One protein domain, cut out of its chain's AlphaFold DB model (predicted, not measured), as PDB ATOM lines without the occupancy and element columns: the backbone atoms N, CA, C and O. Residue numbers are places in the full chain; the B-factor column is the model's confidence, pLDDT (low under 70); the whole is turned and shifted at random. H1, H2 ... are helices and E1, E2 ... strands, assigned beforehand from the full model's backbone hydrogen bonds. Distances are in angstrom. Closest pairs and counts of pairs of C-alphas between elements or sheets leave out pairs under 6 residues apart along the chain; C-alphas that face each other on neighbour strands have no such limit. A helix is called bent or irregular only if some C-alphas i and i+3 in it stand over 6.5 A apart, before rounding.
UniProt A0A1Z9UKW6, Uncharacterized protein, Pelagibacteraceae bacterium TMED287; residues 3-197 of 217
ATOM      1  N   ARG A   3     103.333   2.924  97.409       90.62
ATOM      2  CA  ARG A   3     102.183   2.113  96.965       90.62
ATOM      3  C   ARG A   3     102.388   1.524  95.577       90.62
ATOM      4  O   ARG A   3     103.000   2.154  94.724       90.62
ATOM      5  N   ILE A   4     101.791   0.361  95.345       93.12
ATOM      6  CA  ILE A   4     101.679  -0.255  94.024       93.12
ATOM      7  C   ILE A   4     100.291   0.064  93.466       93.12
ATOM      8  O   ILE A   4      99.259  -0.204  94.091       93.12
ATOM      9  N   SER A   5     100.266   0.669  92.284       91.62
ATOM     10  CA  SER A   5      99.071   0.884  91.477       91.62
ATOM     11  C   SER A   5      98.931  -0.226  90.445       91.62
ATOM     12  O   SER A   5      99.921  -0.654  89.865       91.62
ATOM     13  N   ILE A   6      97.689  -0.637  90.192       92.62
ATOM     14  CA  ILE A   6      97.319  -1.616  89.156       92.62
ATOM     15  C   ILE A   6      96.487  -0.979  88.035       92.62
ATOM     16  O   ILE A   6      95.723  -1.632  87.324       92.62
ATOM     17  N   ARG A   7      96.526   0.353  87.946       88.00
ATOM     18  CA  ARG A   7      95.671   1.116  87.041       88.00
ATOM     19  C   ARG A   7      96.112   0.912  85.596       88.00
ATOM     20  O   ARG A   7      97.271   1.149  85.281       88.00
ATOM     21  N   GLY A   8      95.149   0.586  84.732       86.88
ATOM     22  CA  GLY A   8      95.404   0.279  83.323       86.88
ATOM     23  C   GLY A   8      95.942  -1.133  83.106       86.88
ATOM     24  O   GLY A   8      96.575  -1.362  82.089       86.88
ATOM     25  N   SER A   9      95.729  -2.044  84.066       89.44
ATOM     26  CA  SER A   9      96.285  -3.405  84.040       89.44
ATOM     27  C   SER A   9      97.812  -3.418  83.906       89.44
ATOM     28  O   SER A   9      98.389  -4.269  83.246       89.44
ATOM     29  N   LEU A  10      98.457  -2.439  84.548       90.50
ATOM     30  CA  LEU A  10      99.904  -2.278  84.611       90.50
ATOM     31  C   LEU A  10     100.308  -2.067  86.065       90.50
ATOM     32  O   LEU A  10      99.655  -1.304  86.788       90.50
ATOM     33  N   PHE A  11     101.400  -2.702  86.480       92.75
ATOM     34  CA  PHE A  11     102.007  -2.415  87.770       92.75
ATOM     35  C   PHE A  11     102.795  -1.103  87.686       92.75
ATOM     36  O   PHE A  11     103.677  -0.926  86.846       92.75
ATOM     37  N   SER A  12     102.481  -0.153  88.564       92.06
ATOM     38  CA  SER A  12     103.295   1.049  88.757       92.06
ATOM     39  C   SER A  12     103.603   1.241  90.228       92.06
ATOM     40  O   SER A  12     102.698   1.212  91.063       92.06
ATOM     41  N   VAL A  13     104.860   1.508  90.534       92.62
ATOM     42  CA  VAL A  13     105.303   1.908  91.862       92.62
ATOM     43  C   VAL A  13     105.129   3.418  91.996       92.62
ATOM     44  O   VAL A  13     105.407   4.173  91.066       92.62
ATOM     45  N   ILE A  14     104.594   3.860  93.130       90.12
ATOM     46  CA  ILE A  14     104.480   5.275  93.480       90.12
ATOM     47  C   ILE A  14     105.235   5.486  94.787       90.12
ATOM     48  O   ILE A  14     104.810   4.983  95.832       90.12
ATOM     49  N   GLU A  15     106.318   6.249  94.714       88.88
ATOM     50  CA  GLU A  15     107.168   6.640  95.840       88.88
ATOM     51  C   GLU A  15     107.330   8.154  95.813       88.88
ATOM     52  O   GLU A  15     107.608   8.729  94.767       88.88
ATOM     53  N   ASP A  16     107.055   8.806  96.943       84.31
ATOM     54  CA  ASP A  16     107.208  10.258  97.114       84.31
ATOM     55  C   ASP A  16     106.569  11.107  95.997       84.31
ATOM     56  O   ASP A  16     107.069  12.146  95.587       84.31
ATOM     57  N   GLY A  17     105.416  10.641  95.499       80.88
ATOM     58  CA  GLY A  17     104.645  11.296  94.437       80.88
ATOM     59  C   GLY A  17     105.098  10.946  93.016       80.88
ATOM     60  O   GLY A  17     104.333  11.145  92.073       80.88
ATOM     61  N   VAL A  18     106.275  10.344  92.854       85.38
ATOM     62  CA  VAL A  18     106.808   9.910  91.563       85.38
ATOM     63  C   VAL A  18     106.225   8.549  91.201       85.38
ATOM     64  O   VAL A  18     106.291   7.597  91.978       85.38
ATOM     65  N   ARG A  19     105.618   8.454  90.012       86.38
ATOM     66  CA  ARG A  19     105.069   7.205  89.474       86.38
ATOM     67  C   ARG A  19     106.037   6.594  88.468       86.38
ATOM     68  O   ARG A  19     106.231   7.150  87.393       86.38
ATOM     69  N   THR A  20     106.511   5.393  88.772       89.75
ATOM     70  CA  THR A  20     107.367   4.590  87.895       89.75
ATOM     71  C   THR A  20     106.604   3.346  87.460       89.75
ATOM     72  O   THR A  20     106.212   2.522  88.287       89.75
ATOM     73  N   SER A  21     106.335   3.211  86.163       83.62
ATOM     74  CA  SER A  21     105.750   1.981  85.621       83.62
ATOM     75  C   SER A  21     106.799   0.874  85.601       83.62
ATOM     76  O   SER A  21     107.923   1.097  85.156       83.62
ATOM     77  N   LEU A  22     106.421  -0.320  86.052       80.56
ATOM     78  CA  LEU A  22     107.227  -1.523  85.876       80.56
ATOM     79  C   LEU A  22     106.996  -2.012  84.439       80.56
ATOM     80  O   LEU A  22     106.129  -2.847  84.186       80.56
ATOM     81  N   PHE A  23     107.667  -1.380  83.473       55.84
ATOM     82  CA  PHE A  23     107.528  -1.725  82.058       55.84
ATOM     83  C   PHE A  23     107.917  -3.201  81.829       55.84
ATOM     84  O   PHE A  23     108.920  -3.661  82.366       55.84
ATOM     85  N   ASN A  24     107.120  -3.921  81.025       59.62
ATOM     86  CA  ASN A  24     107.315  -5.322  80.603       59.62
ATOM     87  C   ASN A  24     107.170  -6.414  81.682       59.62
ATOM     88  O   ASN A  24     107.613  -7.541  81.474       59.62
ATOM     89  N   ALA A  25     106.543  -6.115  82.820       66.00
ATOM     90  CA  ALA A  25     106.258  -7.113  83.846       66.00
ATOM     91  C   ALA A  25     104.799  -7.605  83.749       66.00
ATOM     92  O   ALA A  25     103.896  -6.982  84.312       66.00
ATOM     93  N   ASP A  26     104.566  -8.737  83.072       81.19
ATOM     94  CA  ASP A  26     103.253  -9.426  83.045       81.19
ATOM     95  C   ASP A  26     102.819  -9.889  84.449       81.19
ATOM     96  O   ASP A  26     101.639 -10.087  84.759       81.19
ATOM     97  N   PHE A  27     103.806 -10.041  85.329       93.50
ATOM     98  CA  PHE A  27     103.659 -10.415  86.719       93.50
ATOM     99  C   PHE A  27     104.699  -9.697  87.580       93.50
ATOM    100  O   PHE A  27     105.740  -9.262  87.096       93.50
ATOM    101  N   VAL A  28     104.443  -9.637  88.881       95.06
ATOM    102  CA  VAL A  28     105.422  -9.245  89.895       95.06
ATOM    103  C   VAL A  28     105.525 -10.342  90.943       95.06
ATOM    104  O   VAL A  28     104.509 -10.904  91.354       95.06
ATOM    105  N   ASP A  29     106.743 -10.636  91.381       96.12
ATOM    106  CA  ASP A  29     106.986 -11.545  92.496       96.12
ATOM    107  C   ASP A  29     107.169 -10.709  93.773       96.12
ATOM    108  O   ASP A  29     107.965  -9.769  93.826       96.12
ATOM    109  N   LEU A  30     106.343 -10.998  94.777       95.94
ATOM    110  CA  LEU A  30     106.276 -10.250  96.026       95.94
ATOM    111  C   LEU A  30     105.998 -11.161  97.219       95.94
ATOM    112  O   LEU A  30     105.421 -12.242  97.092       95.94
ATOM    113  N   VAL A  31     106.374 -10.694  98.398       96.00
ATOM    114  CA  VAL A  31     106.010 -11.293  99.679       96.00
ATOM    115  C   VAL A  31     104.872 -10.490 100.285       96.00
ATOM    116  O   VAL A  31     104.921  -9.261 100.326       96.00
ATOM    117  N   ILE A  32     103.831 -11.176 100.757       94.94
ATOM    118  CA  ILE A  32     102.755 -10.541 101.520       94.94
ATOM    119  C   ILE A  32     103.230 -10.421 102.963       94.94
ATOM    120  O   ILE A  32     103.388 -11.427 103.636       94.94
ATOM    121  N   VAL A  33     103.443  -9.200 103.438       93.38
ATOM    122  CA  VAL A  33     103.879  -8.932 104.815       93.38
ATOM    123  C   VAL A  33     102.677  -8.960 105.755       93.38
ATOM    124  O   VAL A  33     102.712  -9.596 106.800       93.38
ATOM    125  N   ASP A  34     101.592  -8.294 105.359       91.75
ATOM    126  CA  ASP A  34     100.387  -8.157 106.176       91.75
ATOM    127  C   ASP A  34      99.162  -7.865 105.295       91.75
ATOM    128  O   ASP A  34      99.278  -7.399 104.154       91.75
ATOM    129  N   ALA A  35      97.966  -8.122 105.815       91.50
ATOM    130  CA  ALA A  35      96.703  -7.913 105.123       91.50
ATOM    131  C   ALA A  35      95.673  -7.273 106.054       91.50
ATOM    132  O   ALA A  35      95.310  -7.830 107.086       91.50
ATOM    133  N   ALA A  36      95.118  -6.129 105.649       92.00
ATOM    134  CA  ALA A  36      94.036  -5.507 106.396       92.00
ATOM    135  C   ALA A  36      92.749  -6.315 106.248       92.00
ATOM    136  O   ALA A  36      92.533  -7.039 105.265       92.00
ATOM    137  N   SER A  37      91.844  -6.085 107.196       92.62
ATOM    138  CA  SER A  37      90.442  -6.449 107.064       92.62
ATOM    139  C   SER A  37      89.864  -5.944 105.741       92.62
ATOM    140  O   SER A  37      90.203  -4.866 105.234       92.62
ATOM    141  N   ILE A  38      88.958  -6.738 105.174       94.69
ATOM    142  CA  ILE A  38      88.217  -6.321 103.990       94.69
ATOM    143  C   ILE A  38      87.358  -5.126 104.384       94.69
ATOM    144  O   ILE A  38      86.562  -5.176 105.318       94.69
ATOM    145  N   SER A  39      87.520  -4.055 103.633       94.56
ATOM    146  CA  SER A  39      86.910  -2.763 103.877       94.56
ATOM    147  C   SER A  39      85.959  -2.394 102.747       94.56
ATOM    148  O   SER A  39      85.829  -3.092 101.733       94.56
ATOM    149  N   ARG A  40      85.267  -1.271 102.926       94.81
ATOM    150  CA  ARG A  40      84.379  -0.696 101.928       94.81
ATOM    151  C   ARG A  40      84.769   0.717 101.592       94.81
ATOM    152  O   ARG A  40      85.251   1.457 102.444       94.81
ATOM    153  N   VAL A  41      84.486   1.082 100.351       95.25
ATOM    154  CA  VAL A  41      84.696   2.429  99.852       95.25
ATOM    155  C   VAL A  41      83.579   2.826  98.892       95.25
ATOM    156  O   VAL A  41      83.243   2.086  97.963       95.25
ATOM    157  N   TYR A  42      83.013   4.003  99.115       95.50
ATOM    158  CA  TYR A  42      82.028   4.641  98.260       95.50
ATOM    159  C   TYR A  42      82.550   6.004  97.810       95.50
ATOM    160  O   TYR A  42      83.074   6.775  98.612       95.50
ATOM    161  N   TYR A  43      82.400   6.277  96.519       93.25
ATOM    162  CA  TYR A  43      82.698   7.563  95.902       93.25
ATOM    163  C   TYR A  43      81.395   8.081  95.301       93.25
ATOM    164  O   TYR A  43      80.791   7.375  94.491       93.25
ATOM    165  N   ALA A  44      80.962   9.271  95.712       90.88
ATOM    166  CA  ALA A  44      79.847   9.960  95.081       90.88
ATOM    167  C   ALA A  44      80.272  10.547  93.726       90.88
ATOM    168  O   ALA A  44      81.412  10.985  93.551       90.88
ATOM    169  N   GLY A  45      79.329  10.580  92.785       85.75
ATOM    170  CA  GLY A  45      79.555  11.079  91.431       85.75
ATOM    171  C   GLY A  45      80.254  10.078  90.508       85.75
ATOM    172  O   GLY A  45      80.492   8.917  90.850       85.75
ATOM    173  N   GLU A  46      80.556  10.538  89.297       80.12
ATOM    174  CA  GLU A  46      81.213   9.720  88.282       80.12
ATOM    175  C   GLU A  46      82.727   9.633  88.496       80.12
ATOM    176  O   GLU A  46      83.376  10.526  89.043       80.12
ATOM    177  N   TYR A  47      83.300   8.516  88.044       77.81
ATOM    178  CA  TYR A  47      84.745   8.334  88.062       77.81
ATOM    179  C   TYR A  47      85.400   9.240  87.018       77.81
ATOM    180  O   TYR A  47      85.228   9.035  85.817       77.81
ATOM    181  N   GLU A  48      86.209  10.185  87.485       75.94
ATOM    182  CA  GLU A  48      87.021  11.044  86.632       75.94
ATOM    183  C   GLU A  48      88.445  10.504  86.525       75.94
ATOM    184  O   GLU A  48      89.152  10.268  87.512       75.94
ATOM    185  N   GLN A  49      88.881  10.307  85.286       68.06
ATOM    186  CA  GLN A  49      90.228   9.854  85.001       68.06
ATOM    187  C   GLN A  49      91.237  10.928  85.442       68.06
ATOM    188  O   GLN A  49      91.119  12.081  85.057       68.06
ATOM    189  N   ASN A  50      92.257  10.533  86.213       68.19
ATOM    190  CA  ASN A  50      93.330  11.411  86.727       68.19
ATOM    191  C   ASN A  50      92.947  12.380  87.854       68.19
ATOM    192  O   ASN A  50      93.811  13.133  88.289       68.19
ATOM    193  N   VAL A  51      91.732  12.302  88.398       73.56
ATOM    194  CA  VAL A  51      91.360  13.098  89.575       73.56
ATOM    195  C   VAL A  51      91.443  12.233  90.830       73.56
ATOM    196  O   VAL A  51      90.773  11.205  90.951       73.56
ATOM    197  N   GLN A  52      92.293  12.631  91.778       71.12
ATOM    198  CA  GLN A  52      92.394  11.975  93.079       71.12
ATOM    199  C   GLN A  52      91.327  12.561  94.009       71.12
ATOM    200  O   GLN A  52      91.562  13.546  94.697       71.12
ATOM    201  N   LYS A  53      90.134  11.955  94.013       80.94
ATOM    202  CA  LYS A  53      89.072  12.303  94.967       80.94
ATOM    203  C   LYS A  53      89.137  11.373  96.182       80.94
ATOM    204  O   LYS A  53      89.280  10.157  95.991       80.94
ATOM    205  N   PRO A  54      89.037  11.891  97.418       85.00
ATOM    206  CA  PRO A  54      88.831  11.039  98.577       85.00
ATOM    207  C   PRO A  54      87.464  10.343  98.469       85.00
ATOM    208  O   PRO A  54      86.563  10.827  97.777       85.00
ATOM    209  N   PRO A  55      87.296   9.176  99.105       91.88
ATOM    210  CA  PRO A  55      85.990   8.544  99.166       91.88
ATOM    211  C   PRO A  55      85.021   9.373  99.997       91.88
ATOM    212  O   PRO A  55      85.386   9.887 101.049       91.88
ATOM    213  N   THR A  56      83.769   9.435  99.554       95.19
ATOM    214  CA  THR A  56      82.676  10.047 100.316       95.19
ATOM    215  C   THR A  56      82.439   9.276 101.612       95.19
ATOM    216  O   THR A  56      82.293   9.858 102.672       95.19
ATOM    217  N   CYS A  57      82.468   7.942 101.561       95.94
ATOM    218  CA  CYS A  57      82.324   7.110 102.753       95.94
ATOM    219  C   CYS A  57      83.212   5.873 102.657       95.94
ATOM    220  O   CYS A  57      83.365   5.280 101.586       95.94
ATOM    221  N   TRP A  58      83.772   5.441 103.784       95.88
ATOM    222  CA  TRP A  58      84.575   4.225 103.868       95.88
ATOM    223  C   TRP A  58      84.433   3.551 105.234       95.88
ATOM    224  O   TRP A  58      84.004   4.169 106.204       95.88
ATOM    225  N   SER A  59      84.797   2.273 105.309       94.75
ATOM    226  CA  SER A  59      84.875   1.491 106.553       94.75
ATOM    227  C   SER A  59      86.227   0.800 106.623       94.75
ATOM    228  O   SER A  59      86.726   0.395 105.577       94.75
ATOM    229  N   ILE A  60      86.755   0.531 107.811       92.00
ATOM    230  CA  ILE A  60      87.994  -0.255 107.964       92.00
ATOM    231  C   ILE A  60      87.747  -1.771 108.018       92.00
ATOM    232  O   ILE A  60      88.629  -2.549 107.676       92.00
ATOM    233  N   ASP A  61      86.539  -2.187 108.397       90.44
ATOM    234  CA  ASP A  61      86.201  -3.567 108.778       90.44
ATOM    235  C   ASP A  61      84.923  -4.100 108.106       90.44
ATOM    236  O   ASP A  61      84.435  -5.180 108.443       90.44
ATOM    237  N   ASN A  62      84.354  -3.331 107.167       93.94
ATOM    238  CA  ASN A  62      83.103  -3.657 106.485       93.94
ATOM    239  C   ASN A  62      81.876  -3.740 107.433       93.94
ATOM    240  O   ASN A  62      80.834  -4.264 107.040       93.94
ATOM    241  N   GLN A  63      81.943  -3.170 108.645       95.38
ATOM    242  CA  GLN A  63      80.825  -3.152 109.600       95.38
ATOM    243  C   GLN A  63      80.121  -1.796 109.668       95.38
ATOM    244  O   GLN A  63      78.894  -1.728 109.548       95.38
ATOM    245  N   ARG A  64      80.875  -0.709 109.857       96.00
ATOM    246  CA  ARG A  64      80.346   0.658 110.027       96.00
ATOM    247  C   ARG A  64      81.250   1.685 109.334       96.00
ATOM    248  O   ARG A  64      82.426   1.386 109.110       96.00
ATOM    249  N   PRO A  65      80.744   2.885 108.987       96.25
ATOM    250  CA  PRO A  65      81.609   3.973 108.547       96.25
ATOM    251  C   PRO A  65      82.742   4.218 109.549       96.25
ATOM    252  O   PRO A  65      82.530   4.172 110.762       96.25
ATOM    253  N   ALA A  66      83.952   4.449 109.046       94.25
ATOM    254  CA  ALA A  66      85.105   4.729 109.890       94.25
ATOM    255  C   ALA A  66      84.923   6.062 110.635       94.25
ATOM    256  O   ALA A  66      84.263   6.974 110.142       94.25
ATOM    257  N   GLN A  67      85.574   6.211 111.791       91.06
ATOM    258  CA  GLN A  67      85.485   7.427 112.612       91.06
ATOM    259  C   GLN A  67      85.905   8.704 111.859       91.06
ATOM    260  O   GLN A  67      85.405   9.781 112.157       91.06
ATOM    261  N   GLY A  68      86.797   8.580 110.870       89.00
ATOM    262  CA  GLY A  68      87.234   9.699 110.031       89.00
ATOM    263  C   GLY A  68      86.228  10.147 108.963       89.00
ATOM    264  O   GLY A  68      86.506  11.125 108.280       89.00
ATOM    265  N   VAL A  69      85.097   9.453 108.788       92.69
ATOM    266  CA  VAL A  69      84.047   9.847 107.834       92.69
ATOM    267  C   VAL A  69      83.167  10.931 108.471       92.69
ATOM    268  O   VAL A  69      82.528  10.643 109.494       92.69
ATOM    269  N   PRO A  70      83.068  12.141 107.883       94.06
ATOM    270  CA  PRO A  70      82.163  13.178 108.375       94.06
ATOM    271  C   PRO A  70      80.727  12.660 108.464       94.06
ATOM    272  O   PRO A  70      80.272  11.937 107.580       94.06
ATOM    273  N   LYS A  71      79.994  13.018 109.527       93.44
ATOM    274  CA  LYS A  71      78.648  12.468 109.787       93.44
ATOM    275  C   LYS A  71      77.691  12.670 108.611       93.44
ATOM    276  O   LYS A  71      76.919  11.767 108.315       93.44
ATOM    277  N   GLN A  72      77.773  13.814 107.935       94.19
ATOM    278  CA  GLN A  72      76.965  14.133 106.758       94.19
ATOM    279  C   GLN A  72      77.288  13.269 105.528       94.19
ATOM    280  O   GLN A  72      76.422  13.076 104.682       94.19
ATOM    281  N   ASP A  73      78.502  12.716 105.445       95.12
ATOM    282  CA  ASP A  73      78.947  11.889 104.319       95.12
ATOM    283  C   ASP A  73      78.754  10.385 104.583       95.12
ATOM    284  O   ASP A  73      78.936   9.550 103.689       95.12
ATOM    285  N   GLN A  74      78.356  10.004 105.802       96.31
ATOM    286  CA  GLN A  74      78.055   8.617 106.144       96.31
ATOM    287  C   GLN A  74      76.820   8.135 105.383       96.31
ATOM    288  O   GLN A  74      75.721   8.655 105.538       96.31
ATOM    289  N   GLN A  75      76.989   7.081 104.587       96.69
ATOM    290  CA  GLN A  75      75.910   6.571 103.731       96.69
ATOM    291  C   GLN A  75      74.904   5.670 104.464       96.69
ATOM    292  O   GLN A  75      73.863   5.337 103.906       96.69
ATOM    293  N   ALA A  76      75.242   5.202 105.669       96.50
ATOM    294  CA  ALA A  76      74.381   4.431 106.569       96.50
ATOM    295  C   ALA A  76      75.075   4.241 107.927       96.50
ATOM    296  O   ALA A  76      76.300   4.306 108.005       96.50
ATOM    297  N   LEU A  77      74.315   3.904 108.976       95.75
ATOM    298  CA  LEU A  77      74.870   3.562 110.298       95.75
ATOM    299  C   LEU A  77      75.675   2.253 110.289       95.75
ATOM    300  O   LEU A  77      76.682   2.126 110.988       95.75
ATOM    301  N   ARG A  78      75.241   1.268 109.495       97.06
ATOM    302  CA  ARG A  78      75.953   0.004 109.266       97.06
ATOM    303  C   ARG A  78      76.171  -0.187 107.775       97.06
ATOM    304  O   ARG A  78      75.287   0.084 106.967       97.06
ATOM    305  N   CYS A  79      77.318  -0.743 107.399       96.19
ATOM    306  CA  CYS A  79      77.625  -1.069 106.007       96.19
ATOM    307  C   CYS A  79      76.626  -2.064 105.394       96.19
ATOM    308  O   CYS A  79      76.408  -2.049 104.180       96.19
ATOM    309  N   LEU A  80      76.018  -2.914 106.226       95.56
ATOM    310  CA  LEU A  80      74.981  -3.858 105.813       95.56
ATOM    311  C   LEU A  80      73.708  -3.153 105.320       95.56
ATOM    312  O   LEU A  80      73.127  -3.606 104.341       95.56
ATOM    313  N   ASP A  81      73.339  -2.027 105.937       96.69
ATOM    314  CA  ASP A  81      72.109  -1.280 105.628       96.69
ATOM    315  C   ASP A  81      72.298  -0.269 104.484       96.69
ATOM    316  O   ASP A  81      71.361   0.403 104.064       96.69
ATOM    317  N   CYS A  82      73.526  -0.120 103.979       97.00
ATOM    318  CA  CYS A  82      73.846   0.876 102.966       97.00
ATOM    319  C   CYS A  82      73.196   0.535 101.616       97.00
ATOM    320  O   CYS A  82      73.478  -0.508 101.023       97.00
ATOM    321  N   THR A  83      72.414   1.461 101.062       96.62
ATOM    322  CA  THR A  83      71.779   1.308  99.738       96.62
ATOM    323  C   THR A  83      72.810   1.121  98.619       96.62
ATOM    324  O   THR A  83      72.607   0.337  97.691       96.62
ATOM    325  N   HIS A  84      73.992   1.728  98.752       96.56
ATOM    326  CA  HIS A  84      75.117   1.548  97.830       96.56
ATOM    327  C   HIS A  84      75.807   0.172  97.937       96.56
ATOM    328  O   HIS A  84      76.646  -0.166  97.100       96.56
ATOM    329  N   ASN A  85      75.486  -0.649  98.940       95.38
ATOM    330  CA  ASN A  85      75.936  -2.044  99.038       95.38
ATOM    331  C   ASN A  85      74.977  -3.024  98.323       95.38
ATOM    332  O   ASN A  85      75.278  -4.212  98.166       95.38
ATOM    333  N   ILE A  86      73.836  -2.558  97.824       94.44
ATOM    334  CA  ILE A  86      72.905  -3.416  97.091       94.44
ATOM    335  C   ILE A  86      73.520  -3.779  95.732       94.44
ATOM    336  O   ILE A  86      74.099  -2.937  95.039       94.44
ATOM    337  N   ARG A  87      73.439  -5.055  95.338       91.94
ATOM    338  CA  ARG A  87      73.884  -5.498  94.008       91.94
ATOM    339  C   ARG A  87      73.026  -4.804  92.947       91.94
ATOM    340  O   ARG A  87      71.809  -4.892  93.009       91.94
ATOM    341  N   GLY A  88      73.657  -4.143  91.982       92.00
ATOM    342  CA  GLY A  88      72.977  -3.325  90.976       92.00
ATOM    343  C   GLY A  88      73.010  -1.824  91.262       92.00
ATOM    344  O   GLY A  88      72.751  -1.051  90.351       92.00
ATOM    345  N   SER A  89      73.396  -1.397  92.471       93.69
ATOM    346  CA  SER A  89      73.541   0.034  92.802       93.69
ATOM    347  C   SER A  89      74.699   0.724  92.075       93.69
ATOM    348  O   SER A  89      74.743   1.947  92.024       93.69
ATOM    349  N   GLY A  90      75.665  -0.040  91.556       89.31
ATOM    350  CA  GLY A  90      76.821   0.483  90.832       89.31
ATOM    351  C   GLY A  90      76.873   0.040  89.371       89.31
ATOM    352  O   GLY A  90      76.104  -0.804  88.909       89.31
ATOM    353  N   ARG A  91      77.867   0.572  88.651       82.75
ATOM    354  CA  ARG A  91      78.138   0.245  87.239       82.75
ATOM    355  C   ARG A  91      78.352  -1.265  87.038       82.75
ATOM    356  O   ARG A  91      78.826  -1.962  87.939       82.75
ATOM    357  N   ASN A  92      78.007  -1.770  85.851       82.88
ATOM    358  CA  ASN A  92      78.139  -3.183  85.451       82.88
ATOM    359  C   ASN A  92      77.415  -4.177  86.383       82.88
ATOM    360  O   ASN A  92      77.938  -5.247  86.690       82.88
ATOM    361  N   ARG A  93      76.214  -3.815  86.866       84.25
ATOM    362  CA  ARG A  93      75.430  -4.593  87.853       84.25
ATOM    363  C   ARG A  93      76.192  -4.864  89.166       84.25
ATOM    364  O   ARG A  93      75.876  -5.805  89.902       84.25
ATOM    365  N   GLY A  94      77.214  -4.055  89.443       87.56
ATOM    366  CA  GLY A  94      78.047  -4.130  90.632       87.56
ATOM    367  C   GLY A  94      77.429  -3.411  91.830       87.56
ATOM    368  O   GLY A  94      76.259  -3.033  91.831       87.56
ATOM    369  N   ARG A  95      78.237  -3.227  92.872       93.44
ATOM    370  CA  ARG A  95      77.903  -2.393  94.035       93.44
ATOM    371  C   ARG A  95      78.591  -1.043  93.889       93.44
ATOM    372  O   ARG A  95      79.765  -1.013  93.507       93.44
ATOM    373  N   ALA A  96      77.896   0.045  94.200       94.94
ATOM    374  CA  ALA A  96      78.504   1.373  94.226       94.94
ATOM    375  C   ALA A  96      79.508   1.502  95.386       94.94
ATOM    376  O   ALA A  96      80.620   1.994  95.200       94.94
ATOM    377  N   CYS A  97      79.155   0.971  96.558       95.81
ATOM    378  CA  CYS A  97      80.034   0.820  97.710       95.81
ATOM    379  C   CYS A  97      80.844  -0.477  97.568       95.81
ATOM    380  O   CYS A  97      80.363  -1.586  97.835       95.81
ATOM    381  N   LYS A  98      82.073  -0.335  97.068       94.12
ATOM    382  CA  LYS A  98      82.940  -1.433  96.629       94.12
ATOM    383  C   LYS A  98      83.685  -2.048  97.806       94.12
ATOM    384  O   LYS A  98      84.145  -1.329  98.689       94.12
ATOM    385  N   PHE A  99      83.875  -3.366  97.763       95.19
ATOM    386  CA  PHE A  99      84.845  -4.033  98.626       95.19
ATOM    387  C   PHE A  99      86.263  -3.733  98.162       95.19
ATOM    388  O   PHE A  99      86.546  -3.764  96.958       95.19
ATOM    389  N   ILE A 100      87.141  -3.496  99.127       95.19
ATOM    390  CA  ILE A 100      88.574  -3.374  98.905       95.19
ATOM    391  C   ILE A 100      89.322  -4.109 100.014       95.19
ATOM    392  O   ILE A 100      88.796  -4.316 101.104       95.19
ATOM    393  N   GLN A 101      90.562  -4.475  99.739       95.12
ATOM    394  CA  GLN A 101      91.477  -4.980 100.747       95.12
ATOM    395  C   GLN A 101      92.842  -4.373 100.481       95.12
ATOM    396  O   GLN A 101      93.279  -4.293  99.332       95.12
ATOM    397  N   HIS A 102      93.493  -3.906 101.534       94.06
ATOM    398  CA  HIS A 102      94.859  -3.425 101.454       94.06
ATOM    399  C   HIS A 102      95.798  -4.542 101.894       94.06
ATOM    400  O   HIS A 102      95.526  -5.230 102.875       94.06
ATOM    401  N   LEU A 103      96.882  -4.718 101.148       94.38
ATOM    402  CA  LEU A 103      97.998  -5.582 101.503       94.38
ATOM    403  C   LEU A 103      99.236  -4.715 101.724       94.38
ATOM    404  O   LEU A 103      99.471  -3.774 100.958       94.38
ATOM    405  N   ALA A 104     100.019  -5.048 102.743       94.00
ATOM    406  CA  ALA A 104     101.424  -4.680 102.828       94.00
ATOM    407  C   ALA A 104     102.230  -5.767 102.121       94.00
ATOM    408  O   ALA A 104     102.089  -6.949 102.432       94.00
ATOM    409  N   VAL A 105     103.040  -5.373 101.147       94.38
ATOM    410  CA  VAL A 105     103.844  -6.290 100.339       94.38
ATOM    411  C   VAL A 105     105.262  -5.763 100.192       94.38
ATOM    412  O   VAL A 105     105.460  -4.551 100.201       94.38
ATOM    413  N   ALA A 106     106.226  -6.654 100.017       93.94
ATOM    414  CA  ALA A 106     107.599  -6.310  99.670       93.94
ATOM    415  C   ALA A 106     107.999  -7.039  98.382       93.94
ATOM    416  O   ALA A 106     107.537  -8.155  98.144       93.94
ATOM    417  N   PHE A 107     108.796  -6.403  97.524       94.44
ATOM    418  CA  PHE A 107     109.275  -7.047  96.297       94.44
ATOM    419  C   PHE A 107     110.357  -8.080  96.612       94.44
ATOM    420  O   PHE A 107     111.083  -7.940  97.599       94.44
ATOM    421  N   ASP A 108     110.485  -9.095  95.754       92.69
ATOM    422  CA  ASP A 108     111.615 -10.024  95.830       92.69
ATOM    423  C   ASP A 108     112.952  -9.262  95.763       92.69
ATOM    424  O   ASP A 108     113.108  -8.324  94.975       92.69
ATOM    425  N   GLY A 109     113.896  -9.614  96.632       89.88
ATOM    426  CA  GLY A 109     115.177  -8.910  96.781       89.88
ATOM    427  C   GLY A 109     115.127  -7.528  97.459       89.88
ATOM    428  O   GLY A 109     116.179  -6.914  97.623       89.88
ATOM    429  N   GLN A 110     113.954  -7.023  97.868       91.69
ATOM    430  CA  GLN A 110     113.791  -5.753  98.604       91.69
ATOM    431  C   GLN A 110     112.796  -5.907  99.766       91.69
ATOM    432  O   GLN A 110     111.800  -5.182  99.866       91.69
ATOM    433  N   LEU A 111     113.041  -6.897 100.629       90.06
ATOM    434  CA  LEU A 111     112.130  -7.275 101.718       90.06
ATOM    435  C   LEU A 111     112.018  -6.219 102.831       90.06
ATOM    436  O   LEU A 111     111.025  -6.200 103.551       90.06
ATOM    437  N   ASP A 112     112.985  -5.305 102.918       87.19
ATOM    438  CA  ASP A 112     113.021  -4.156 103.831       87.19
ATOM    439  C   ASP A 112     112.069  -3.017 103.408       87.19
ATOM    440  O   ASP A 112     111.737  -2.122 104.196       87.19
ATOM    441  N   LYS A 113     111.596  -3.026 102.153       89.06
ATOM    442  CA  LYS A 113     110.721  -1.983 101.603       89.06
ATOM    443  C   LYS A 113     109.285  -2.464 101.469       89.06
ATOM    444  O   LYS A 113     108.917  -3.179 100.541       89.06
ATOM    445  N   VAL A 114     108.430  -1.944 102.349       91.31
ATOM    446  CA  VAL A 114     106.985  -2.197 102.293       91.31
ATOM    447  C   VAL A 114     106.277  -1.231 101.353       91.31
ATOM    448  O   VAL A 114     106.377  -0.007 101.476       91.31
ATOM    449  N   TYR A 115     105.466  -1.808 100.479       92.50
ATOM    450  CA  TYR A 115     104.527  -1.139  99.601       92.50
ATOM    451  C   TYR A 115     103.101  -1.501  99.984       92.50
ATOM    452  O   TYR A 115     102.789  -2.633 100.348       92.50
ATOM    453  N   ARG A 116     102.187  -0.548  99.816       92.62
ATOM    454  CA  ARG A 116     100.757  -0.843  99.884       92.62
ATOM    455  C   ARG A 116     100.203  -1.238  98.521       92.62
ATOM    456  O   ARG A 116     100.218  -0.423  97.598       92.62
ATOM    457  N   LEU A 117      99.593  -2.415  98.429       94.06
ATOM    458  CA  LEU A 117      98.807  -2.859  97.276       94.06
ATOM    459  C   LEU A 117      97.311  -2.841  97.623       94.06
ATOM    460  O   LEU A 117      96.889  -3.383  98.640       94.06
ATOM    461  N   LYS A 118      96.485  -2.198  96.790       94.56
ATOM    462  CA  LYS A 118      95.020  -2.183  96.947       94.56
ATOM    463  C   LYS A 118      94.390  -3.219  96.021       94.56
ATOM    464  O   LYS A 118      94.469  -3.078  94.802       94.56
ATOM    465  N   LEU A 119      93.691  -4.191  96.593       96.00
ATOM    466  CA  LEU A 119      92.940  -5.197  95.855       96.00
ATOM    467  C   LEU A 119      91.481  -4.766  95.647       96.00
ATOM    468  O   LEU A 119      90.813  -4.372  96.610       96.00
ATOM    469  N   PRO A 120      90.952  -4.848  94.413       94.44
ATOM    470  CA  PRO A 120      89.523  -4.741  94.162       94.44
ATOM    471  C   PRO A 120      88.794  -6.035  94.546       94.44
ATOM    472  O   PRO A 120      89.389  -7.110  94.614       94.44
ATOM    473  N   ALA A 121      87.473  -5.945  94.720       93.94
ATOM    474  CA  ALA A 121      86.601  -7.080  95.044       93.94
ATOM    475  C   ALA A 121      86.836  -8.326  94.168       93.94
ATOM    476  O   ALA A 121      86.786  -9.444  94.670       93.94
ATOM    477  N   THR A 122      87.110  -8.137  92.876       93.81
ATOM    478  CA  THR A 122      87.336  -9.217  91.905       93.81
ATOM    479  C   THR A 122      88.664  -9.949  92.067       93.81
ATOM    480  O   THR A 122      88.778 -11.073  91.587       93.81
ATOM    481  N   SER A 123      89.645  -9.337  92.735       97.06
ATOM    482  CA  SER A 123      90.917  -9.974  93.099       97.06
ATOM    483  C   SER A 123      90.868 -10.607  94.491       97.06
ATOM    484  O   SER A 123      91.677 -11.474  94.799       97.06
ATOM    485  N   ILE A 124      89.939 -10.166  95.349       96.75
ATOM    486  CA  ILE A 124      89.751 -10.700  96.708       96.75
ATOM    487  C   ILE A 124      88.914 -11.978  96.654       96.75
ATOM    488  O   ILE A 124      89.319 -13.026  97.158       96.75
ATOM    489  N   TYR A 125      87.744 -11.866  96.027       94.75
ATOM    490  CA  TYR A 125      86.723 -12.898  95.961       94.75
ATOM    491  C   TYR A 125      86.732 -13.610  94.610       94.75
ATOM    492  O   TYR A 125      87.165 -13.071  93.594       94.75
ATOM    493  N   GLY A 126      86.150 -14.805  94.585       92.81
ATOM    494  CA  GLY A 126      85.930 -15.575  93.369       92.81
ATOM    495  C   GLY A 126      86.208 -17.055  93.580       92.81
ATOM    496  O   GLY A 126      86.579 -17.492  94.670       92.81
ATOM    497  N   LYS A 127      86.011 -17.821  92.512       93.12
ATOM    498  CA  LYS A 127      86.400 -19.229  92.443       93.12
ATOM    499  C   LYS A 127      87.726 -19.342  91.705       93.12
ATOM    500  O   LYS A 127      87.988 -18.544  90.805       93.12
ATOM    501  N   THR A 128      88.512 -20.348  92.056       93.81
ATOM    502  CA  THR A 128      89.686 -20.732  91.274       93.81
ATOM    503  C   THR A 128      89.243 -21.163  89.880       93.81
ATOM    504  O   THR A 128      88.321 -21.968  89.746       93.81
ATOM    505  N   GLN A 129      89.885 -20.634  88.843       91.44
ATOM    506  CA  GLN A 129      89.602 -20.985  87.450       91.44
ATOM    507  C   GLN A 129      90.897 -21.453  86.804       91.44
ATOM    508  O   GLN A 129      91.840 -20.681  86.741       91.44
ATOM    509  N   ARG A 130      90.975 -22.712  86.354       90.81
ATOM    510  CA  ARG A 130      92.182 -23.262  85.692       90.81
ATOM    511  C   ARG A 130      93.489 -23.030  86.484       90.81
ATOM    512  O   ARG A 130      94.537 -22.784  85.907       90.81
ATOM    513  N   GLY A 131      93.419 -23.071  87.817       91.44
ATOM    514  CA  GLY A 131      94.563 -22.808  88.704       91.44
ATOM    515  C   GLY A 131      94.827 -21.327  89.018       91.44
ATOM    516  O   GLY A 131      95.638 -21.036  89.893       91.44
ATOM    517  N   HIS A 132      94.114 -20.392  88.387       96.19
ATOM    518  CA  HIS A 132      94.157 -18.970  88.717       96.19
ATOM    519  C   HIS A 132      93.353 -18.689  89.989       96.19
ATOM    520  O   HIS A 132      92.129 -18.868  90.014       96.19
ATOM    521  N   MET A 133      94.039 -18.273  91.056       97.94
ATOM    522  CA  MET A 133      93.445 -18.099  92.381       97.94
ATOM    523  C   MET A 133      93.311 -16.615  92.745       97.94
ATOM    524  O   MET A 133      94.321 -15.911  92.766       97.94
ATOM    525  N   PRO A 134      92.102 -16.117  93.067       97.69
ATOM    526  CA  PRO A 134      91.962 -14.848  93.781       97.69
ATOM    527  C   PRO A 134      92.459 -15.000  95.228       97.69
ATOM    528  O   PRO A 134      92.592 -16.118  95.732       97.69
ATOM    529  N   MET A 135      92.690 -13.883  95.916       97.44
ATOM    530  CA  MET A 135      93.374 -13.829  97.214       97.44
ATOM    531  C   MET A 135      92.805 -14.807  98.254       97.44
ATOM    532  O   MET A 135      93.562 -15.552  98.869       97.44
ATOM    533  N   GLN A 136      91.480 -14.869  98.436       96.69
ATOM    534  CA  GLN A 136      90.887 -15.783  99.425       96.69
ATOM    535  C   GLN A 136      91.121 -17.258  99.089       96.69
ATOM    536  O   GLN A 136      91.419 -18.057  99.974       96.69
ATOM    537  N   GLN A 137      91.014 -17.626  97.809       97.88
ATOM    538  CA  GLN A 137      91.271 -19.002  97.380       97.88
ATOM    539  C   GLN A 137      92.753 -19.347  97.504       97.88
ATOM    540  O   GLN A 137      93.082 -20.464  97.886       97.88
ATOM    541  N   TYR A 138      93.635 -18.382  97.237       98.06
ATOM    542  CA  TYR A 138      95.074 -18.539  97.407       98.06
ATOM    543  C   TYR A 138      95.459 -18.786  98.870       98.06
ATOM    544  O   TYR A 138      96.167 -19.747  99.165       98.06
ATOM    545  N   VAL A 139      94.939 -17.984  99.804       96.69
ATOM    546  CA  VAL A 139      95.188 -18.182 101.241       96.69
ATOM    547  C   VAL A 139      94.657 -19.541 101.699       96.69
ATOM    548  O   VAL A 139      95.396 -20.298 102.321       96.69
ATOM    549  N   ASN A 140      93.429 -19.907 101.316       96.62
ATOM    550  CA  ASN A 140      92.860 -21.220 101.642       96.62
ATOM    551  C   ASN A 140      93.701 -22.373 101.069       96.62
ATOM    552  O   ASN A 140      93.943 -23.372 101.747       96.62
ATOM    553  N   PHE A 141      94.182 -22.228  99.830       97.06
ATOM    554  CA  PHE A 141      95.060 -23.196  99.177       97.06
ATOM    555  C   PHE A 141      96.355 -23.409  99.973       97.06
ATOM    556  O   PHE A 141      96.744 -24.559 100.191       97.06
ATOM    557  N   LEU A 142      96.991 -22.339 100.454       96.94
ATOM    558  CA  LEU A 142      98.198 -22.438 101.276       96.94
ATOM    559  C   LEU A 142      97.912 -23.037 102.656       96.94
ATOM    560  O   LEU A 142      98.611 -23.958 103.079       96.94
ATOM    561  N   SER A 143      96.856 -22.575 103.330       95.69
ATOM    562  CA  SER A 143      96.504 -23.049 104.673       95.69
ATOM    563  C   SER A 143      96.145 -24.534 104.686       95.69
ATOM    564  O   SER A 143      96.575 -25.252 105.583       95.69
ATOM    565  N   SER A 144      95.463 -25.033 103.647       96.50
ATOM    566  CA  SER A 144      95.190 -26.474 103.488       96.50
ATOM    567  C   SER A 144      96.454 -27.341 103.351       96.50
ATOM    568  O   SER A 144      96.375 -28.558 103.473       96.50
ATOM    569  N   ARG A 145      97.616 -26.722 103.108       95.31
ATOM    570  CA  ARG A 145      98.940 -27.357 102.995       95.31
ATOM    571  C   ARG A 145      99.884 -26.949 104.130       95.31
ATOM    572  O   ARG A 145     101.092 -27.114 104.010       95.31
ATOM    573  N   GLY A 146      99.356 -26.364 105.206       94.38
ATOM    574  CA  GLY A 146     100.150 -25.954 106.366       94.38
ATOM    575  C   GLY A 146     101.075 -24.757 106.120       94.38
ATOM    576  O   GLY A 146     101.986 -24.531 106.907       94.38
ATOM    577  N   SER A 147     100.865 -23.982 105.052       94.62
ATOM    578  CA  SER A 147     101.655 -22.781 104.746       94.62
ATOM    579  C   SER A 147     100.848 -21.498 104.947       94.62
ATOM    580  O   SER A 147      99.626 -21.468 104.779       94.62
ATOM    581  N   LYS A 148     101.546 -20.410 105.278       93.50
ATOM    582  CA  LYS A 148     100.983 -19.057 105.374       93.50
ATOM    583  C   LYS A 148     101.476 -18.213 104.205       93.50
ATOM    584  O   LYS A 148     102.617 -18.362 103.785       93.50
ATOM    585  N   ALA A 149     100.642 -17.295 103.719       92.94
ATOM    586  CA  ALA A 149     101.017 -16.394 102.623       92.94
ATOM    587  C   ALA A 149     102.238 -15.515 102.952       92.94
ATOM    588  O   ALA A 149     102.972 -15.141 102.046       92.94
ATOM    589  N   THR A 150     102.482 -15.244 104.239       92.81
ATOM    590  CA  THR A 150     103.636 -14.474 104.727       92.81
ATOM    591  C   THR A 150     104.971 -15.201 104.604       92.81
ATOM    592  O   THR A 150     106.015 -14.567 104.644       92.81
ATOM    593  N   CYS A 151     104.956 -16.524 104.423       94.12
ATOM    594  CA  CYS A 151     106.161 -17.349 104.326       94.12
ATOM    595  C   CYS A 151     106.461 -17.796 102.884       94.12
ATOM    596  O   CYS A 151     107.287 -18.687 102.681       94.12
ATOM    597  N   ILE A 152     105.753 -17.239 101.895       97.06
ATOM    598  CA  ILE A 152     105.781 -17.687 100.501       97.06
ATOM    599  C   ILE A 152     106.064 -16.502  99.580       97.06
ATOM    600  O   ILE A 152     105.334 -15.505  99.588       97.06
ATOM    601  N   LEU A 153     107.059 -16.658  98.705       97.69
ATOM    602  CA  LEU A 153     107.222 -15.769  97.565       97.69
ATOM    603  C   LEU A 153     106.055 -15.998  96.599       97.69
ATOM    604  O   LEU A 153     105.837 -17.108  96.104       97.69
ATOM    605  N   THR A 154     105.280 -14.947  96.363       98.12
ATOM    606  CA  THR A 154     104.008 -15.004  95.647       98.12
ATOM    607  C   THR A 154     104.103 -14.241  94.336       98.12
ATOM    608  O   THR A 154     104.370 -13.043  94.320       98.12
ATOM    609  N   ARG A 155     103.778 -14.916  93.234       97.50
ATOM    610  CA  ARG A 155     103.587 -14.284  91.934       97.50
ATOM    611  C   ARG A 155     102.199 -13.680  91.841       97.50
ATOM    612  O   ARG A 155     101.201 -14.388  92.009       97.50
ATOM    613  N   VAL A 156     102.140 -12.397  91.514       97.38
ATOM    614  CA  VAL A 156     100.910 -11.635  91.302       97.38
ATOM    615  C   VAL A 156     100.859 -11.159  89.860       97.38
ATOM    616  O   VAL A 156     101.798 -10.541  89.373       97.38
ATOM    617  N   TYR A 157      99.765 -11.451  89.167       96.44
ATOM    618  CA  TYR A 157      99.627 -11.199  87.730       96.44
ATOM    619  C   TYR A 157      98.186 -10.861  87.365       96.44
ATOM    620  O   TYR A 157      97.263 -11.135  88.141       96.44
ATOM    621  N   PHE A 158      97.995 -10.237  86.206       95.50
ATOM    622  CA  PHE A 158      96.677  -9.826  85.737       95.50
ATOM    623  C   PHE A 158      95.885 -10.985  85.120       95.50
ATOM    624  O   PHE A 158      96.437 -11.912  84.539       95.50
ATOM    625  N   ASP A 159      94.561 -10.915  85.240       94.56
ATOM    626  CA  ASP A 159      93.643 -11.704  84.420       94.56
ATOM    627  C   ASP A 159      93.539 -11.065  83.027       94.56
ATOM    628  O   ASP A 159      92.855 -10.055  82.862       94.56
ATOM    629  N   GLU A 160      94.212 -11.646  82.034       90.94
ATOM    630  CA  GLU A 160      94.231 -11.158  80.643       90.94
ATOM    631  C   GLU A 160      92.843 -11.153  79.983       90.94
ATOM    632  O   GLU A 160      92.591 -10.395  79.048       90.94
ATOM    633  N   LEU A 161      91.915 -11.969  80.489       89.81
ATOM    634  CA  LEU A 161      90.544 -12.046  79.984       89.81
ATOM    635  C   LEU A 161      89.627 -10.995  80.627       89.81
ATOM    636  O   LEU A 161      88.467 -10.848  80.236       89.81
ATOM    637  N   SER A 162      90.117 -10.278  81.640       89.06
ATOM    638  CA  SER A 162      89.347  -9.293  82.385       89.06
ATOM    639  C   SER A 162      89.532  -7.892  81.807       89.06
ATOM    640  O   SER A 162      90.632  -7.358  81.727       89.06
ATOM    641  N   ASN A 163      88.418  -7.226  81.510       87.06
ATOM    642  CA  ASN A 163      88.397  -5.818  81.098       87.06
ATOM    643  C   ASN A 163      88.620  -4.824  82.254       87.06
ATOM    644  O   ASN A 163      88.665  -3.612  82.048       87.06
ATOM    645  N   ILE A 164      88.722  -5.327  83.484       87.88
ATOM    646  CA  ILE A 164      89.063  -4.561  84.680       87.88
ATOM    647  C   ILE A 164      90.337  -5.132  85.306       87.88
ATOM    648  O   ILE A 164      90.536  -6.347  85.241       87.88
ATOM    649  N   PRO A 165      91.159  -4.312  85.985       91.00
ATOM    650  CA  PRO A 165      92.337  -4.798  86.694       91.00
ATOM    651  C   PRO A 165      91.948  -5.821  87.766       91.00
ATOM    652  O   PRO A 165      91.458  -5.472  88.842       91.00
ATOM    653  N   LYS A 166      92.137  -7.098  87.452       94.25
ATOM    654  CA  LYS A 166      91.894  -8.237  88.331       94.25
ATOM    655  C   LYS A 166      93.204  -8.992  88.457       94.25
ATOM    656  O   LYS A 166      93.867  -9.225  87.455       94.25
ATOM    657  N   LEU A 167      93.562  -9.324  89.688       96.94
ATOM    658  CA  LEU A 167      94.811  -9.990  90.016       96.94
ATOM    659  C   LEU A 167      94.541 -11.425  90.440       96.94
ATOM    660  O   LEU A 167      93.568 -11.701  91.149       96.94
ATOM    661  N   PHE A 168      95.462 -12.294  90.064       97.81
ATOM    662  CA  PHE A 168      95.584 -13.642  90.577       97.81
ATOM    663  C   PHE A 168      96.904 -13.817  91.317       97.81
ATOM    664  O   PHE A 168      97.859 -13.072  91.102       97.81
ATOM    665  N   PHE A 169      96.932 -14.819  92.190       98.31
ATOM    666  CA  PHE A 169      98.049 -15.128  93.071       98.31
ATOM    667  C   PHE A 169      98.473 -16.577  92.854       98.31
ATOM    668  O   PHE A 169      97.631 -17.477  92.754       98.31
ATOM    669  N   LYS A 170      99.780 -16.810  92.768       97.12
ATOM    670  CA  LYS A 170     100.369 -18.141  92.612       97.12
ATOM    671  C   LYS A 170     101.601 -18.260  93.513       97.12
ATOM    672  O   LYS A 170     102.417 -17.342  93.512       97.12
ATOM    673  N   PRO A 171     101.773 -19.367  94.252       97.44
ATOM    674  CA  PRO A 171     102.990 -19.565  95.026       97.44
ATOM    675  C   PRO A 171     104.159 -19.880  94.084       97.44
ATOM    676  O   PRO A 171     103.992 -20.652  93.135       97.44
ATOM    677  N   VAL A 172     105.326 -19.286  94.337       97.00
ATOM    678  CA  VAL A 172     106.569 -19.549  93.591       97.00
ATOM    679  C   VAL A 172     107.453 -20.507  94.380       97.00
ATOM    680  O   VAL A 172     107.762 -21.595  93.902       97.00
ATOM    681  N   ARG A 173     107.823 -20.118  95.603       96.62
ATOM    682  CA  ARG A 173     108.657 -20.899  96.525       96.62
ATOM    683  C   ARG A 173     108.413 -20.471  97.970       96.62
ATOM    684  O   ARG A 173     107.886 -19.386  98.216       96.62
ATOM    685  N   SER A 174     108.843 -21.298  98.916       96.81
ATOM    686  CA  SER A 174     108.972 -20.877 100.311       96.81
ATOM    687  C   SER A 174     110.114 -19.876 100.474       96.81
ATOM    688  O   SER A 174     111.100 -19.916  99.730       96.81
ATOM    689  N   LEU A 175     109.962 -18.985 101.449       95.69
ATOM    690  CA  LEU A 175     111.031 -18.089 101.874       95.69
ATOM    691  C   LEU A 175     112.094 -18.847 102.674       95.69
ATOM    692  O   LEU A 175     111.764 -19.821 103.363       95.69
ATOM    693  N   THR A 176     113.345 -18.400 102.588       96.12
ATOM    694  CA  THR A 176     114.425 -18.864 103.470       96.12
ATOM    695  C   THR A 176     114.212 -18.340 104.893       96.12
ATOM    696  O   THR A 176     113.364 -17.476 105.128       96.12
ATOM    697  N   GLU A 177     114.948 -18.868 105.870       93.56
ATOM    698  CA  GLU A 177     114.817 -18.403 107.258       93.56
ATOM    699  C   GLU A 177     115.269 -16.942 107.417       93.56
ATOM    700  O   GLU A 177     114.636 -16.181 108.147       93.56
ATOM    701  N   GLU A 178     116.286 -16.513 106.666       93.00
ATOM    702  CA  GLU A 178     116.744 -15.120 106.654       93.00
ATOM    703  C   GLU A 178     115.660 -14.187 106.101       93.00
ATOM    704  O   GLU A 178     115.330 -13.176 106.718       93.00
ATOM    705  N   GLU A 179     115.044 -14.559 104.972       94.12
ATOM    706  CA  GLU A 179     113.954 -13.793 104.360       94.12
ATOM    707  C   GLU A 179     112.745 -13.680 105.299       94.12
ATOM    708  O   GLU A 179     112.151 -12.606 105.420       94.12
ATOM    709  N   LYS A 180     112.391 -14.769 105.996       92.12
ATOM    710  CA  LYS A 180     111.313 -14.759 106.998       92.12
ATOM    711  C   LYS A 180     111.626 -13.796 108.136       92.12
ATOM    712  O   LYS A 180     110.762 -12.993 108.480       92.12
ATOM    713  N   SER A 181     112.849 -13.831 108.666       91.62
ATOM    714  CA  SER A 181     113.279 -12.926 109.736       91.62
ATOM    715  C   SER A 181     113.152 -11.461 109.314       91.62
ATOM    716  O   SER A 181     112.609 -10.650 110.062       91.62
ATOM    717  N   THR A 182     113.582 -11.110 108.096       90.25
ATOM    718  CA  THR A 182     113.442  -9.740 107.576       90.25
ATOM    719  C   THR A 182     111.976  -9.326 107.434       90.25
ATOM    720  O   THR A 182     111.616  -8.194 107.760       90.25
ATOM    721  N   VAL A 183     111.106 -10.227 106.970       88.69
ATOM    722  CA  VAL A 183     109.665  -9.956 106.822       88.69
ATOM    723  C   VAL A 183     108.996  -9.750 108.180       88.69
ATOM    724  O   VAL A 183     108.169  -8.848 108.318       88.69
ATOM    725  N   GLU A 184     109.361 -10.542 109.187       87.38
ATOM    726  CA  GLU A 184     108.847 -10.409 110.554       87.38
ATOM    727  C   GLU A 184     109.267  -9.081 111.194       87.38
ATOM    728  O   GLU A 184     108.417  -8.348 111.710       87.38
ATOM    729  N   GLU A 185     110.546  -8.716 111.082       86.44
ATOM    730  CA  GLU A 185     111.058  -7.424 111.550       86.44
ATOM    731  C   GLU A 185     110.332  -6.266 110.852       86.44
ATOM    732  O   GLU A 185     109.789  -5.364 111.498       86.44
ATOM    733  N   THR A 186     110.207  -6.347 109.528       81.31
ATOM    734  CA  THR A 186     109.523  -5.346 108.704       81.31
ATOM    735  C   THR A 186     108.040  -5.209 109.067       81.31
ATOM    736  O   THR A 186     107.499  -4.094 109.117       81.31
ATOM    737  N   SER A 187     107.370  -6.326 109.362       78.88
ATOM    738  CA  SER A 187     105.980  -6.327 109.817       78.88
ATOM    739  C   SER A 187     105.828  -5.587 111.144       78.88
ATOM    740  O   SER A 187     104.891  -4.805 111.295       78.88
ATOM    741  N   SER A 188     106.750  -5.781 112.091       73.88
ATOM    742  CA  SER A 188     106.647  -5.186 113.428       73.88
ATOM    743  C   SER A 188     106.705  -3.650 113.421       73.88
ATOM    744  O   SER A 188     106.001  -2.992 114.189       73.88
ATOM    745  N   HIS A 189     107.494  -3.063 112.515       68.25
ATOM    746  CA  HIS A 189     107.755  -1.624 112.508       68.25
ATOM    747  C   HIS A 189     106.749  -0.802 111.689       68.25
ATOM    748  O   HIS A 189     106.498   0.363 112.009       68.25
ATOM    749  N   ILE A 190     106.209  -1.353 110.594       62.31
ATOM    750  CA  ILE A 190     105.644  -0.522 109.514       62.31
ATOM    751  C   ILE A 190     104.256  -0.985 109.041       62.31
ATOM    752  O   ILE A 190     103.471  -0.146 108.573       62.31
ATOM    753  N   SER A 191     103.908  -2.273 109.157       60.00
ATOM    754  CA  SER A 191     102.768  -2.825 108.408       60.00
ATOM    755  C   SER A 191     101.431  -2.208 108.828       60.00
ATOM    756  O   SER A 191     100.722  -1.665 107.976       60.00
ATOM    757  N   THR A 192     101.126  -2.139 110.126       57.44
ATOM    758  CA  THR A 192      99.801  -1.726 110.629       57.44
ATOM    759  C   THR A 192      99.357  -0.348 110.126       57.44
ATOM    760  O   THR A 192      98.205  -0.171 109.719       57.44
ATOM    761  N   ARG A 193     100.264   0.643 110.087       62.09
ATOM    762  CA  ARG A 193      99.956   2.012 109.616       62.09
ATOM    763  C   ARG A 193      99.769   2.081 108.100       62.09
ATOM    764  O   ARG A 193      98.957   2.868 107.601       62.09
ATOM    765  N   MET A 194     100.501   1.254 107.355       63.47
ATOM    766  CA  MET A 194     100.401   1.207 105.899       63.47
ATOM    767  C   MET A 194      99.087   0.562 105.449       63.47
ATOM    768  O   MET A 194      98.485   1.033 104.485       63.47
ATOM    769  N   VAL A 195      98.596  -0.470 106.142       61.50
ATOM    770  CA  VAL A 195      97.414  -1.215 105.676       61.50
ATOM    771  C   VAL A 195      96.078  -0.565 106.071       61.50
ATOM    772  O   VAL A 195      95.075  -0.760 105.386       61.50
ATOM    773  N   THR A 196      96.061   0.263 107.121       56.62
ATOM    774  CA  THR A 196      94.834   0.876 107.677       56.62
ATOM    775  C   THR A 196      94.558   2.310 107.211       56.62
ATOM    776  O   THR A 196      93.426   2.785 107.315       56.62
ATOM    777  N   SER A 197      95.555   3.020 106.675       58.66
ATOM    778  CA  SER A 197      95.414   4.435 106.312       58.66
ATOM    779  C   SER A 197      94.643   4.638 105.001       58.66
ATOM    780  O   SER A 197      95.198   4.616 103.903       58.66
TER     781      SER A 197
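This is residues 3 to 197 of the 217 residues of an uncharacterized protein of Pelagibacteraceae bacterium TMED287 (UniProt A0A1Z9UKW6). A strongly twisted sheet curls round the long last helix, H3, which packs on E4, E7 and E8, while the smaller helix H2 packs on E10, apart from H3. Beyond E8 the sheet runs on into the small meander E1 E2 E3, each strand the antiparallel neighbour of the one before; at one end E5 and E6 join a head rich in loops, formed with residues 60 to 97. The printed part has 195 residues, with ten named strands and three named helices in the order E1 to E8, H1, H2, E9, E10, H3. The branched sheet is mixed, with E1 and E8 parallel and its other neighbour pairs antiparallel; the class is mixed, helices and strands, with under half of the residues in named elements. The whole is compact, with a radius of gyration of the C-alphas of 17.1 A and spans of 49 by 38 by 36 A.

Find C-alpha 3 at (102.183, 2.113, 96.965), where E1, residues 3 to 5, begins. E2, residues 12 to 15, and E3, residues 18 to 21, follow; E4, residues 27 to 35, is 19.8 A long and bends by 67 degrees at residue 32. After E5, residues 39 to 42, and E6, residues 57 to 59, look for C-alpha 98 at (82.940, -1.433, 96.629): from there E7, residues 98 to 107, runs 26.9 A. E8, residues 110 to 120, spans 24.7 A and bends by 90 degrees at residue 113. Next come H1, residues 121 to 124, H2, residues 135 to 143, 12.3 A, E9, residues 152 to 158, 19.0 A, and E10, residues 167 to 174, 20.6 A. H3, residues 177 to 196, covers 27.8 A to C-alpha 196 at (94.834, 0.876, 107.677).

In the sheet, start at E1: E2 lies on one side, N 5 to O 12 at 2.8 A, and E8 on the other, N 4 to O 116 at 2.9 A. The hairpin E2 and E3 has N 13 and O 20 at 2.8 A. E7 has E8 on one side, N 103 to O 117 at 2.8 A, and on the other E5, N 39 to O 100 at 2.8 A, and E4, N 31 to O 106 at 2.8 A. E5 and E6 form a hairpin, N 42 to O 57 at 2.8 A. E4 neighbours E9, N 28 to O 156 at 2.8 A, and E9 and E10 form a hairpin, N 155 to O 170 at 2.8 A. H1 stands at the sheet's level, 3.1 A in height, and only just touches H2, with 3 pairs of C-alphas within 8 A, the closest those of Ile 124 and Met 135 at 4.8 A. H2 is on the sheet at a height of 8.8 A; its closest C-alphas with E10 are those of Tyr 138 and Phe 169, 6.3 A. The sheet curls round H3, whose closest C-alphas with E8 are those of Thr 186 and Asp 112, 6.1 A. H3 is irregular, C-alphas 189 and 192 being 8.2 A apart, with a kink of 62 degrees near residue 190. Each O i to N i+4 pair is within hydrogen-bond range in H2, 13 of 16 are in H3, and H1 is too short for one.

The C-alphas farthest apart are those of Gln 72 and Thr 176, 50.0 A. The printed part has no cut. The links E5 to E6 and E6 to E7 are long, and residues 46 to 52 stand free. The model's pLDDT is under 70 at residues 23 to 25, 49 to 50 and 189 to 197.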